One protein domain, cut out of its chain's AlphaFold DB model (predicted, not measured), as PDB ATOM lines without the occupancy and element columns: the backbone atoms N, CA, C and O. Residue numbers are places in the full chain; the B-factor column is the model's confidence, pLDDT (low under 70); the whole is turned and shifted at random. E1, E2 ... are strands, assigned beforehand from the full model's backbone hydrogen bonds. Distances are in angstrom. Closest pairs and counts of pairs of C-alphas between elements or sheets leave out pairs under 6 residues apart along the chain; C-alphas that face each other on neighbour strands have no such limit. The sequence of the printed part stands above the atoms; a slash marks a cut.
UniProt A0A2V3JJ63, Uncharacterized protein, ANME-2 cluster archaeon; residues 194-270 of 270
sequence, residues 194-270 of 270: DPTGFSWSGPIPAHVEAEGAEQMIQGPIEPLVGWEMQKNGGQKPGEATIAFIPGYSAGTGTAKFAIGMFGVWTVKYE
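What this domain is: This is residues 194 to 270 of the 270 residues of an uncharacterized protein of ANME-2 cluster archaeon (UniProt A0A2V3JJ63). A small, strongly twisted sheet of three strands, E1, E6 and E7, makes one end of an elongated domain, and a narrow two-stranded ribbon reaches away from it to a turn at residues 230 to 234. E2 runs on into E3 along the outward leg of the ribbon, and E4 and E5 make the way back; the winding stretch 204 to 220 joins the sheet to the ribbon. The printed part has 77 residues with seven named strands, E1 to E7 in chain order, and no named helix; the class is all strand, though only 34 residues are in named elements. The larger sheet has the order E1, E6, E7, and the pairs E2 with E5 and E3 with E4 form two further sheets, each sheet being antiparallel. The whole is only just loose, close to compact, with a radius of gyration of the C-alphas of 14.1 A and spans of 48 by 26 by 18 A.

Where its parts are: E6, residues 249 to 259, is the longest strand by residues and measures 16.7 A from first to last C-alpha. E1, residues 198 to 203, measures 14.6 A and begins at C-alpha 198 (79.284, 8.318, -10.207). E7, residues 265 to 267, measures 6.9 A and ends at C-alpha 267 (84.568, 11.085, -2.427). In the ribbon, E2 is residues 221 to 224, 9.2 A, and E5 is residues 241 to 244, 9.8 A. E3, residues 227 to 229, measures 6.8 A, and E4, residues 235 to 237, 7.0 A, beginning at C-alpha 235 (86.389, 41.929, -0.791).

How they stand to each other: E6 is the inner strand of its sheet and bends by 136 degrees at residue 252. Its pairing is staggered: residues 249 to 257 pair with E1 and residues 257 to 259 with E7. N 257 and O 198 are 2.8 A apart, and N 258 and O 266 are 2.9 A apart. E6 and E7 form a hairpin; the edge strands E1 and E7 are apart. E2 and E5 are antiparallel at 144 degrees, with N 224 and O 241 at 2.8 A. E3 and E4 form a hairpin at 139 degrees, with N 228 and O 236 at 2.8 A. E2 runs on into E3 at 19 degrees across a break of 2 residues. E1, E6 and E7 are apart from E2, E3, E4 and E5.

The domain as a whole: The C-alphas of Asn 232 and Thr 252, the two farthest apart, are 48.9 A from each other. The printed part has no cut and ends at residue 270, the chain's last. The link E1 to E2, 17 residues, is long; the other links are tight. Mean pLDDT of the printed part is 84.4, with residues 233, 250 to 254 and 270 under 70.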
ATOM      1  N   ASP A 194      75.798  11.316 -13.704       88.06
ATOM      2  CA  ASP A 194      74.974  11.825 -12.610       88.06
ATOM      3  C   ASP A 194      75.867  12.582 -11.608       88.06
ATOM      4  O   ASP A 194      76.729  11.973 -10.966       88.06
ATOM      5  N   PRO A 195      75.693  13.907 -11.438       90.50
ATOM      6  CA  PRO A 195      76.538  14.688 -10.543       90.50
ATOM      7  C   PRO A 195      76.337  14.326  -9.062       90.50
ATOM      8  O   PRO A 195      77.133  14.752  -8.227       90.50
ATOM      9  N   THR A 196      75.294  13.576  -8.699       91.12
ATOM     10  CA  THR A 196      75.028  13.166  -7.312       91.12
ATOM     11  C   THR A 196      75.839  11.945  -6.874       91.12
ATOM     12  O   THR A 196      76.067  11.764  -5.671       91.12
ATOM     13  N   GLY A 197      76.310  11.144  -7.829       91.06
ATOM     14  CA  GLY A 197      77.038   9.914  -7.565       91.06
ATOM     15  C   GLY A 197      77.453   9.212  -8.852       91.06
ATOM     16  O   GLY A 197      76.610   8.820  -9.652       91.06
ATOM     17  N   PHE A 198      78.753   9.006  -9.036       88.19
ATOM     18  CA  PHE A 198      79.284   8.318 -10.207       88.19
ATOM     19  C   PHE A 198      80.612   7.636  -9.926       88.19
ATOM     20  O   PHE A 198      81.362   8.012  -9.032       88.19
ATOM     21  N   SER A 199      80.903   6.621 -10.726       85.88
ATOM     22  CA  SER A 199      82.167   5.903 -10.701       85.88
ATOM     23  C   SER A 199      83.154   6.531 -11.679       85.88
ATOM     24  O   SER A 199      82.800   6.773 -12.835       85.88
ATOM     25  N   TRP A 200      84.390   6.765 -11.236       81.69
ATOM     26  CA  TRP A 200      85.452   7.303 -12.085       81.69
ATOM     27  C   TRP A 200      86.765   6.552 -11.891       81.69
ATOM     28  O   TRP A 200      87.136   6.190 -10.774       81.69
ATOM     29  N   SER A 201      87.473   6.347 -12.997       76.69
ATOM     30  CA  SER A 201      88.827   5.805 -13.039       76.69
ATOM     31  C   SER A 201      89.678   6.641 -13.997       76.69
ATOM     32  O   SER A 201      89.201   7.076 -15.047       76.69
ATOM     33  N   GLY A 202      90.939   6.877 -13.625       76.88
ATOM     34  CA  GLY A 202      91.886   7.696 -14.390       76.88
ATOM     35  C   GLY A 202      92.076   9.117 -13.839       76.88
ATOM     36  O   GLY A 202      91.716   9.385 -12.687       76.88
ATOM     37  N   PRO A 203      92.657  10.027 -14.645       78.94
ATOM     38  CA  PRO A 203      92.926  11.403 -14.238       78.94
ATOM     39  C   PRO A 203      91.651  12.146 -13.836       78.94
ATOM     40  O   PRO A 203      90.639  12.087 -14.540       78.94
ATOM     41  N   ILE A 204      91.694  12.864 -12.716       84.12
ATOM     42  CA  ILE A 204      90.561  13.665 -12.245       84.12
ATOM     43  C   ILE A 204      90.470  14.978 -13.056       84.12
ATOM     44  O   ILE A 204      91.461  15.700 -13.171       84.12
ATOM     45  N   PRO A 205      89.311  15.321 -13.651       84.94
ATOM     46  CA  PRO A 205      89.139  16.500 -14.512       84.94
ATOM     47  C   PRO A 205      88.806  17.788 -13.741       84.94
ATOM     48  O   PRO A 205      88.608  18.850 -14.336       84.94
ATOM     49  N   ALA A 206      88.683  17.688 -12.423       91.56
ATOM     50  CA  ALA A 206      88.342  18.769 -11.518       91.56
ATOM     51  C   ALA A 206      89.101  18.577 -10.205       91.56
ATOM     52  O   ALA A 206      89.718  17.534  -9.979       91.56
ATOM     53  N   HIS A 207      89.067  19.600  -9.356       94.19
ATOM     54  CA  HIS A 207      89.621  19.449  -8.021       94.19
ATOM     55  C   HIS A 207      88.800  18.426  -7.247       94.19
ATOM     56  O   HIS A 207      87.573  18.444  -7.345       94.19
ATOM     57  N   VAL A 208      89.468  17.589  -6.461       94.56
ATOM     58  CA  VAL A 208      88.814  16.690  -5.504       94.56
ATOM     59  C   VAL A 208      89.186  17.148  -4.106       94.56
ATOM     60  O   VAL A 208      90.368  17.312  -3.816       94.56
ATOM     61  N   GLU A 209      88.192  17.373  -3.253       95.19
ATOM     62  CA  GLU A 209      88.408  17.702  -1.846       95.19
ATOM     63  C   GLU A 209      89.340  16.675  -1.192       95.19
ATOM     64  O   GLU A 209      89.170  15.470  -1.371       95.19
ATOM     65  N   ALA A 210      90.383  17.162  -0.514       93.75
ATOM     66  CA  ALA A 210      91.442  16.304   0.000       93.75
ATOM     67  C   ALA A 210      90.952  15.451   1.171       93.75
ATOM     68  O   ALA A 210      91.323  14.282   1.251       93.75
ATOM     69  N   GLU A 211      90.098  16.026   2.022       90.69
ATOM     70  CA  GLU A 211      89.495  15.335   3.157       90.69
ATOM     71  C   GLU A 211      88.677  14.130   2.672       90.69
ATOM     72  O   GLU A 211      87.694  14.258   1.938       90.69
ATOM     73  N   GLY A 212      89.122  12.936   3.054       87.50
ATOM     74  CA  GLY A 212      88.528  11.659   2.666       87.50
ATOM     75  C   GLY A 212      89.017  11.082   1.327       87.50
ATOM     76  O   GLY A 212      88.716   9.930   0.988       87.50
ATOM     77  N   ALA A 213      89.802  11.821   0.548       89.69
ATOM     78  CA  ALA A 213      90.356  11.337  -0.716       89.69
ATOM     79  C   ALA A 213      91.810  10.849  -0.606       89.69
ATOM     80  O   ALA A 213      92.350  10.321  -1.579       89.69
ATOM     81  N   GLU A 214      92.445  10.966   0.561       87.88
ATOM     82  CA  GLU A 214      93.892  10.794   0.755       87.88
ATOM     83  C   GLU A 214      94.382   9.375   0.451       87.88
ATOM     84  O   GLU A 214      95.514   9.179   0.013       87.88
ATOM     85  N   GLN A 215      93.531   8.373   0.669       85.06
ATOM     86  CA  GLN A 215      93.848   6.975   0.359       85.06
ATOM     87  C   GLN A 215      93.569   6.616  -1.107       85.06
ATOM     88  O   GLN A 215      94.037   5.584  -1.586       85.06
ATOM     89  N   MET A 216      92.795   7.444  -1.815       84.00
ATOM     90  CA  MET A 216      92.307   7.156  -3.165       84.00
ATOM     91  C   MET A 216      93.020   7.964  -4.238       84.00
ATOM     92  O   MET A 216      93.057   7.517  -5.377       84.00
ATOM     93  N   ILE A 217      93.565   9.135  -3.922       85.88
ATOM     94  CA  ILE A 217      94.183  10.028  -4.904       85.88
ATOM     95  C   ILE A 217      95.623  10.300  -4.499       85.88
ATOM     96  O   ILE A 217      95.919  10.635  -3.355       85.88
ATOM     97  N   GLN A 218      96.526  10.168  -5.467       81.94
ATOM     98  CA  GLN A 218      97.927  10.532  -5.306       81.94
ATOM     99  C   GLN A 218      98.243  11.709  -6.216       81.94
ATOM    100  O   GLN A 218      98.162  11.606  -7.439       81.94
ATOM    101  N   GLY A 219      98.623  12.829  -5.617       85.50
ATOM    102  CA  GLY A 219      98.956  14.039  -6.347       85.50
ATOM    103  C   GLY A 219      99.170  15.224  -5.411       85.50
ATOM    104  O   GLY A 219      98.943  15.114  -4.205       85.50
ATOM    105  N   PRO A 220      99.628  16.356  -5.953       89.81
ATOM    106  CA  PRO A 220      99.714  17.594  -5.206       89.81
ATOM    107  C   PRO A 220      98.318  18.107  -4.841       89.81
ATOM    108  O   PRO A 220      97.340  17.935  -5.575       89.81
ATOM    109  N   ILE A 221      98.267  18.765  -3.687       93.75
ATOM    110  CA  ILE A 221      97.097  19.463  -3.164       93.75
ATOM    111  C   ILE A 221      97.350  20.968  -3.193       93.75
ATOM    112  O   ILE A 221      98.487  21.417  -3.039       93.75
ATOM    113  N   GLU A 222      96.292  21.756  -3.345       93.62
ATOM    114  CA  GLU A 222      96.346  23.211  -3.239       93.62
ATOM    115  C   GLU A 222      95.134  23.758  -2.465       93.62
ATOM    116  O   GLU A 222      94.072  23.125  -2.439       93.62
ATOM    117  N   PRO A 223      95.254  24.940  -1.835       93.56
ATOM    118  CA  PRO A 223      94.101  25.652  -1.311       93.56
ATOM    119  C   PRO A 223      93.314  26.306  -2.456       93.56
ATOM    120  O   PRO A 223      93.764  27.271  -3.081       93.56
ATOM    121  N   LEU A 224      92.095  25.831  -2.691       91.56
ATOM    122  CA  LEU A 224      91.146  26.461  -3.594       91.56
ATOM    123  C   LEU A 224      90.420  27.595  -2.860       91.56
ATOM    124  O   LEU A 224      89.482  27.373  -2.096       91.56
ATOM    125  N   VAL A 225      90.856  28.829  -3.109       88.25
ATOM    126  CA  VAL A 225      90.292  30.046  -2.512       88.25
ATOM    127  C   VAL A 225      90.058  31.110  -3.581       88.25
ATOM    128  O   VAL A 225      90.744  31.173  -4.599       88.25
ATOM    129  N   GLY A 226      89.063  31.967  -3.364       82.00
ATOM    130  CA  GLY A 226      88.826  33.132  -4.209       82.00
ATOM    131  C   GLY A 226      88.205  34.274  -3.420       82.00
ATOM    132  O   GLY A 226      87.698  34.064  -2.318       82.00
ATOM    133  N   TRP A 227      88.230  35.470  -3.998       81.81
ATOM    134  CA  TRP A 227      87.636  36.659  -3.395       81.81
ATOM    135  C   TRP A 227      86.110  36.559  -3.328       81.81
ATOM    136  O   TRP A 227      85.451  36.115  -4.270       81.81
ATOM    137  N   GLU A 228      85.549  37.003  -2.209       82.12
ATOM    138  CA  GLU A 228      84.115  37.102  -1.972       82.12
ATOM    139  C   GLU A 228      83.714  38.538  -1.674       82.12
ATOM    140  O   GLU A 228      84.371  39.242  -0.902       82.12
ATOM    141  N   MET A 229      82.589  38.956  -2.253       73.62
ATOM    142  CA  MET A 229      82.067  40.301  -2.060       73.62
ATOM    143  C   MET A 229      81.311  40.417  -0.730       73.62
ATOM    144  O   MET A 229      80.322  39.722  -0.450       73.62
ATOM    145  N   GLN A 230      81.771  41.335   0.106       75.44
ATOM    146  CA  GLN A 230      81.150  41.686   1.373       75.44
ATOM    147  C   GLN A 230      79.950  42.620   1.158       75.44
ATOM    148  O   GLN A 230      79.789  43.243   0.111       75.44
ATOM    149  N   LYS A 231      79.069  42.718   2.166       70.12
ATOM    150  CA  LYS A 231      77.875  43.588   2.104       70.12
ATOM    151  C   LYS A 231      78.224  45.079   1.987       70.12
ATOM    152  O   LYS A 231      77.434  45.839   1.454       70.12
ATOM    153  N   ASN A 232      79.397  45.482   2.467       73.44
ATOM    154  CA  ASN A 232      79.907  46.854   2.406       73.44
ATOM    155  C   ASN A 232      80.623  47.185   1.076       73.44
ATOM    156  O   ASN A 232      81.287  48.214   1.001       73.44
ATOM    157  N   GLY A 233      80.562  46.308   0.065       68.56
ATOM    158  CA  GLY A 233      81.297  46.466  -1.198       68.56
ATOM    159  C   GLY A 233      82.787  46.109  -1.129       68.56
ATOM    160  O   GLY A 233      83.465  46.156  -2.152       68.56
ATOM    161  N   GLY A 234      83.304  45.720   0.043       76.38
ATOM    162  CA  GLY A 234      84.664  45.203   0.198       76.38
ATOM    163  C   GLY A 234      84.820  43.773  -0.323       76.38
ATOM    164  O   GLY A 234      83.839  43.073  -0.584       76.38
ATOM    165  N   GLN A 235      86.064  43.311  -0.442       80.06
ATOM    166  CA  GLN A 235      86.389  41.929  -0.791       80.06
ATOM    167  C   GLN A 235      87.134  41.266   0.364       80.06
ATOM    168  O   GLN A 235      87.995  41.881   0.993       80.06
ATOM    169  N   LYS A 236      86.818  40.001   0.640       86.25
ATOM    170  CA  LYS A 236      87.593  39.157   1.559       86.25
ATOM    171  C   LYS A 236      87.972  37.846   0.874       86.25
ATOM    172  O   LYS A 236      87.230  37.419  -0.013       86.25
ATOM    173  N   PRO A 237      89.061  37.178   1.277       85.50
ATOM    174  CA  PRO A 237      89.247  35.782   0.917       85.50
ATOM    175  C   PRO A 237      88.050  34.968   1.427       85.50
ATOM    176  O   PRO A 237      87.594  35.166   2.559       85.50
ATOM    177  N   GLY A 238      87.507  34.107   0.571       84.25
ATOM    178  CA  GLY A 238      86.548  33.088   0.984       84.25
ATOM    179  C   GLY A 238      87.210  32.012   1.843       84.25
ATOM    180  O   GLY A 238      88.421  32.025   2.067       84.25
ATOM    181  N   GLU A 239      86.405  31.065   2.304       86.88
ATOM    182  CA  GLU A 239      86.924  29.851   2.929       86.88
ATOM    183  C   GLU A 239      87.711  29.028   1.900       86.88
ATOM    184  O   GLU A 239      87.326  28.950   0.728       86.88
ATOM    185  N   ALA A 240      88.851  28.483   2.321       90.62
ATOM    186  CA  ALA A 240      89.723  27.703   1.458       90.62
ATOM    187  C   ALA A 240      89.353  26.221   1.545       90.62
ATOM    188  O   ALA A 240      89.324  25.659   2.636       90.62
ATOM    189  N   THR A 241      89.140  25.580   0.397       92.62
ATOM    190  CA  THR A 241      89.018  24.119   0.312       92.62
ATOM    191  C   THR A 241      90.379  23.537  -0.037       92.62
ATOM    192  O   THR A 241      90.947  23.896  -1.066       92.62
ATOM    193  N   ILE A 242      90.919  22.645   0.794       95.50
ATOM    194  CA  ILE A 242      92.143  21.914   0.447       95.50
ATOM    195  C   ILE A 242      91.760  20.796  -0.515       95.50
ATOM    196  O   ILE A 242      90.929  19.954  -0.179       95.50
ATOM    197  N   ALA A 243      92.326  20.799  -1.719       95.62
ATOM    198  CA  ALA A 243      91.910  19.872  -2.761       95.62
ATOM    199  C   ALA A 243      93.084  19.371  -3.604       95.62
ATOM    200  O   ALA A 243      94.012  20.122  -3.903       95.62
ATOM    201  N   PHE A 244      93.013  18.111  -4.024       93.56
ATOM    202  CA  PHE A 244      93.855  17.564  -5.082       93.56
ATOM    203  C   PHE A 244      93.613  18.318  -6.386       93.56
ATOM    204  O   PHE A 244      92.464  18.611  -6.733       93.56
ATOM    205  N   ILE A 245      94.688  18.614  -7.116       90.12
ATOM    206  CA  ILE A 245      94.583  19.338  -8.384       90.12
ATOM    207  C   ILE A 245      94.189  18.404  -9.543       90.12
ATOM    208  O   ILE A 245      94.549  17.223  -9.533       90.12
ATOM    209  N   PRO A 246      93.484  18.914 -10.569       88.06
ATOM    210  CA  PRO A 246      93.162  18.150 -11.767       88.06
ATOM    211  C   PRO A 246      94.384  17.545 -12.470       88.06
ATOM    212  O   PRO A 246      95.471  18.120 -12.460       88.06
ATOM    213  N   GLY A 247      94.181  16.422 -13.159       78.69
ATOM    214  CA  GLY A 247      95.190  15.752 -13.988       78.69
ATOM    215  C   GLY A 247      95.941  14.607 -13.302       78.69
ATOM    216  O   GLY A 247      96.709  13.915 -13.969       78.69
ATOM    217  N   TYR A 248      95.695  14.368 -12.011       77.44
ATOM    218  CA  TYR A 248      96.258  13.249 -11.250       77.44
ATOM    219  C   TYR A 248      95.247  12.113 -11.118       77.44
ATOM    220  O   TYR A 248      94.037  12.341 -11.107       77.44
ATOM    221  N   SER A 249      95.729  10.874 -11.064       71.75
ATOM    222  CA  SER A 249      94.841   9.713 -11.090       71.75
ATOM    223  C   SER A 249      94.289   9.362  -9.719       71.75
ATOM    224  O   SER A 249      95.020   9.299  -8.728       71.75
ATOM    225  N   ALA A 250      92.993   9.048  -9.700       65.44
ATOM    226  CA  ALA A 250      92.444   8.179  -8.674       65.44
ATOM    227  C   ALA A 250      93.122   6.802  -8.819       65.44
ATOM    228  O   ALA A 250      93.304   6.326  -9.941       65.44
ATOM    229  N   GLY A 251      93.570   6.211  -7.711       60.88
ATOM    230  CA  GLY A 251      94.288   4.939  -7.639       60.88
ATOM    231  C   GLY A 251      93.535   3.781  -8.301       60.88
ATOM    232  O   GLY A 251      92.452   3.944  -8.849       60.88
ATOM    233  N   THR A 252      94.110   2.578  -8.269       53.59
ATOM    234  CA  THR A 252      93.706   1.411  -9.085       53.59
ATOM    235  C   THR A 252      92.350   0.766  -8.733       53.59
ATOM    236  O   THR A 252      92.172  -0.434  -8.922       53.59
ATOM    237  N   GLY A 253      91.377   1.528  -8.234       56.81
ATOM    238  CA  GLY A 253      90.008   1.096  -7.982       56.81
ATOM    239  C   GLY A 253      88.993   2.100  -8.525       56.81
ATOM    240  O   GLY A 253      89.279   3.285  -8.682       56.81
ATOM    241  N   THR A 254      87.786   1.624  -8.817       65.56
ATOM    242  CA  THR A 254      86.659   2.479  -9.196       65.56
ATOM    243  C   THR A 254      86.208   3.286  -7.979       65.56
ATOM    244  O   THR A 254      85.395   2.813  -7.188       65.56
ATOM    245  N   ALA A 255      86.738   4.496  -7.807       74.00
ATOM    246  CA  ALA A 255      86.284   5.397  -6.756       74.00
ATOM    247  C   ALA A 255      84.916   5.990  -7.123       74.00
ATOM    248  O   ALA A 255      84.614   6.244  -8.297       74.00
ATOM    249  N   LYS A 256      84.068   6.176  -6.108       88.19
ATOM    250  CA  LYS A 256      82.777   6.846  -6.250       88.19
ATOM    251  C   LYS A 256      82.928   8.309  -5.869       88.19
ATOM    252  O   LYS A 256      83.456   8.629  -4.807       88.19
ATOM    253  N   PHE A 257      82.436   9.184  -6.730       91.38
ATOM    254  CA  PHE A 257      82.509  10.625  -6.573       91.38
ATOM    255  C   PHE A 257      81.128  11.257  -6.673       91.38
ATOM    256  O   PHE A 257      80.196  10.676  -7.227       91.38
ATOM    257  N   ALA A 258      81.016  12.478  -6.171       93.88
ATOM    258  CA  ALA A 258      79.933  13.391  -6.489       93.88
ATOM    259  C   ALA A 258      80.499  14.761  -6.850       93.88
ATOM    260  O   ALA A 258      81.571  15.148  -6.392       93.88
ATOM    261  N   ILE A 259      79.757  15.509  -7.660       93.62
ATOM    262  CA  ILE A 259      80.085  16.884  -8.018       93.62
ATOM    263  C   ILE A 259      79.417  17.807  -7.000       93.62
ATOM    264  O   ILE A 259      78.191  17.964  -6.950       93.62
ATOM    265  N   GLY A 260      80.245  18.417  -6.165       92.88
ATOM    266  CA  GLY A 260      79.860  19.388  -5.159       92.88
ATOM    267  C   GLY A 260      79.694  20.802  -5.713       92.88
ATOM    268  O   GLY A 260      79.496  21.049  -6.910       92.88
ATOM    269  N   MET A 261      79.748  21.767  -4.799       89.56
ATOM    270  CA  MET A 261      79.670  23.181  -5.149       89.56
ATOM    271  C   MET A 261      80.830  23.579  -6.062       89.56
ATOM    272  O   MET A 261      81.953  23.106  -5.918       89.56
ATOM    273  N   PHE A 262      80.544  24.463  -7.021       92.69
ATOM    274  CA  PHE A 262      81.535  25.006  -7.958       92.69
ATOM    275  C   PHE A 262      82.298  23.967  -8.797       92.69
ATOM    276  O   PHE A 262      83.302  24.314  -9.417       92.69
ATOM    277  N   GLY A 263      81.808  22.726  -8.850       93.38
ATOM    278  CA  GLY A 263      82.439  21.645  -9.596       93.38
ATOM    279  C   GLY A 263      83.564  20.923  -8.870       93.38
ATOM    280  O   GLY A 263      84.249  20.130  -9.506       93.38
ATOM    281  N   VAL A 264      83.756  21.181  -7.574       95.00
ATOM    282  CA  VAL A 264      84.703  20.424  -6.744       95.00
ATOM    283  C   VAL A 264      84.112  19.054  -6.452       95.00
ATOM    284  O   VAL A 264      82.947  18.942  -6.074       95.00
ATOM    285  N   TRP A 265      84.893  18.010  -6.678       94.38
ATOM    286  CA  TRP A 265      84.482  16.632  -6.468       94.38
ATOM    287  C   TRP A 265      84.684  16.233  -5.012       94.38
ATOM    288  O   TRP A 265      85.652  16.647  -4.379       94.38
ATOM    289  N   THR A 266      83.798  15.388  -4.504       94.06
ATOM    290  CA  THR A 266      83.946  14.754  -3.192       94.06
ATOM    291  C   THR A 266      83.872  13.249  -3.337       94.06
ATOM    292  O   THR A 266      83.164  12.727  -4.204       94.06
ATOM    293  N   VAL A 267      84.621  12.544  -2.497       90.94
ATOM    294  CA  VAL A 267      84.568  11.085  -2.427       90.94
ATOM    295  C   VAL A 267      83.274  10.656  -1.739       90.94
ATOM    296  O   VAL A 267      82.843  11.240  -0.745       90.94
ATOM    297  N   LYS A 268      82.635   9.621  -2.283       86.19
ATOM    298  CA  LYS A 268      81.460   8.971  -1.704       86.19
ATOM    299  C   LYS A 268      81.886   7.645  -1.084       86.19
ATOM    300  O   LYS A 268      82.210   6.706  -1.806       86.19
ATOM    301  N   TYR A 269      81.854   7.580   0.242       72.25
ATOM    302  CA  TYR A 269      81.900   6.311   0.962       72.25
ATOM    303  C   TYR A 269      80.517   5.657   0.909       72.25
ATOM    304  O   TYR A 269      79.507   6.352   1.050       72.25
ATOM    305  N   GLU A 270      80.487   4.354   0.631       60.12
ATOM    306  CA  GLU A 270      79.276   3.531   0.759       60.12
ATOM    307  C   GLU A 270      78.918   3.281   2.225       60.12
ATOM    308  O   GLU A 270      79.855   3.134   3.044       60.12
TER     309      GLU A 270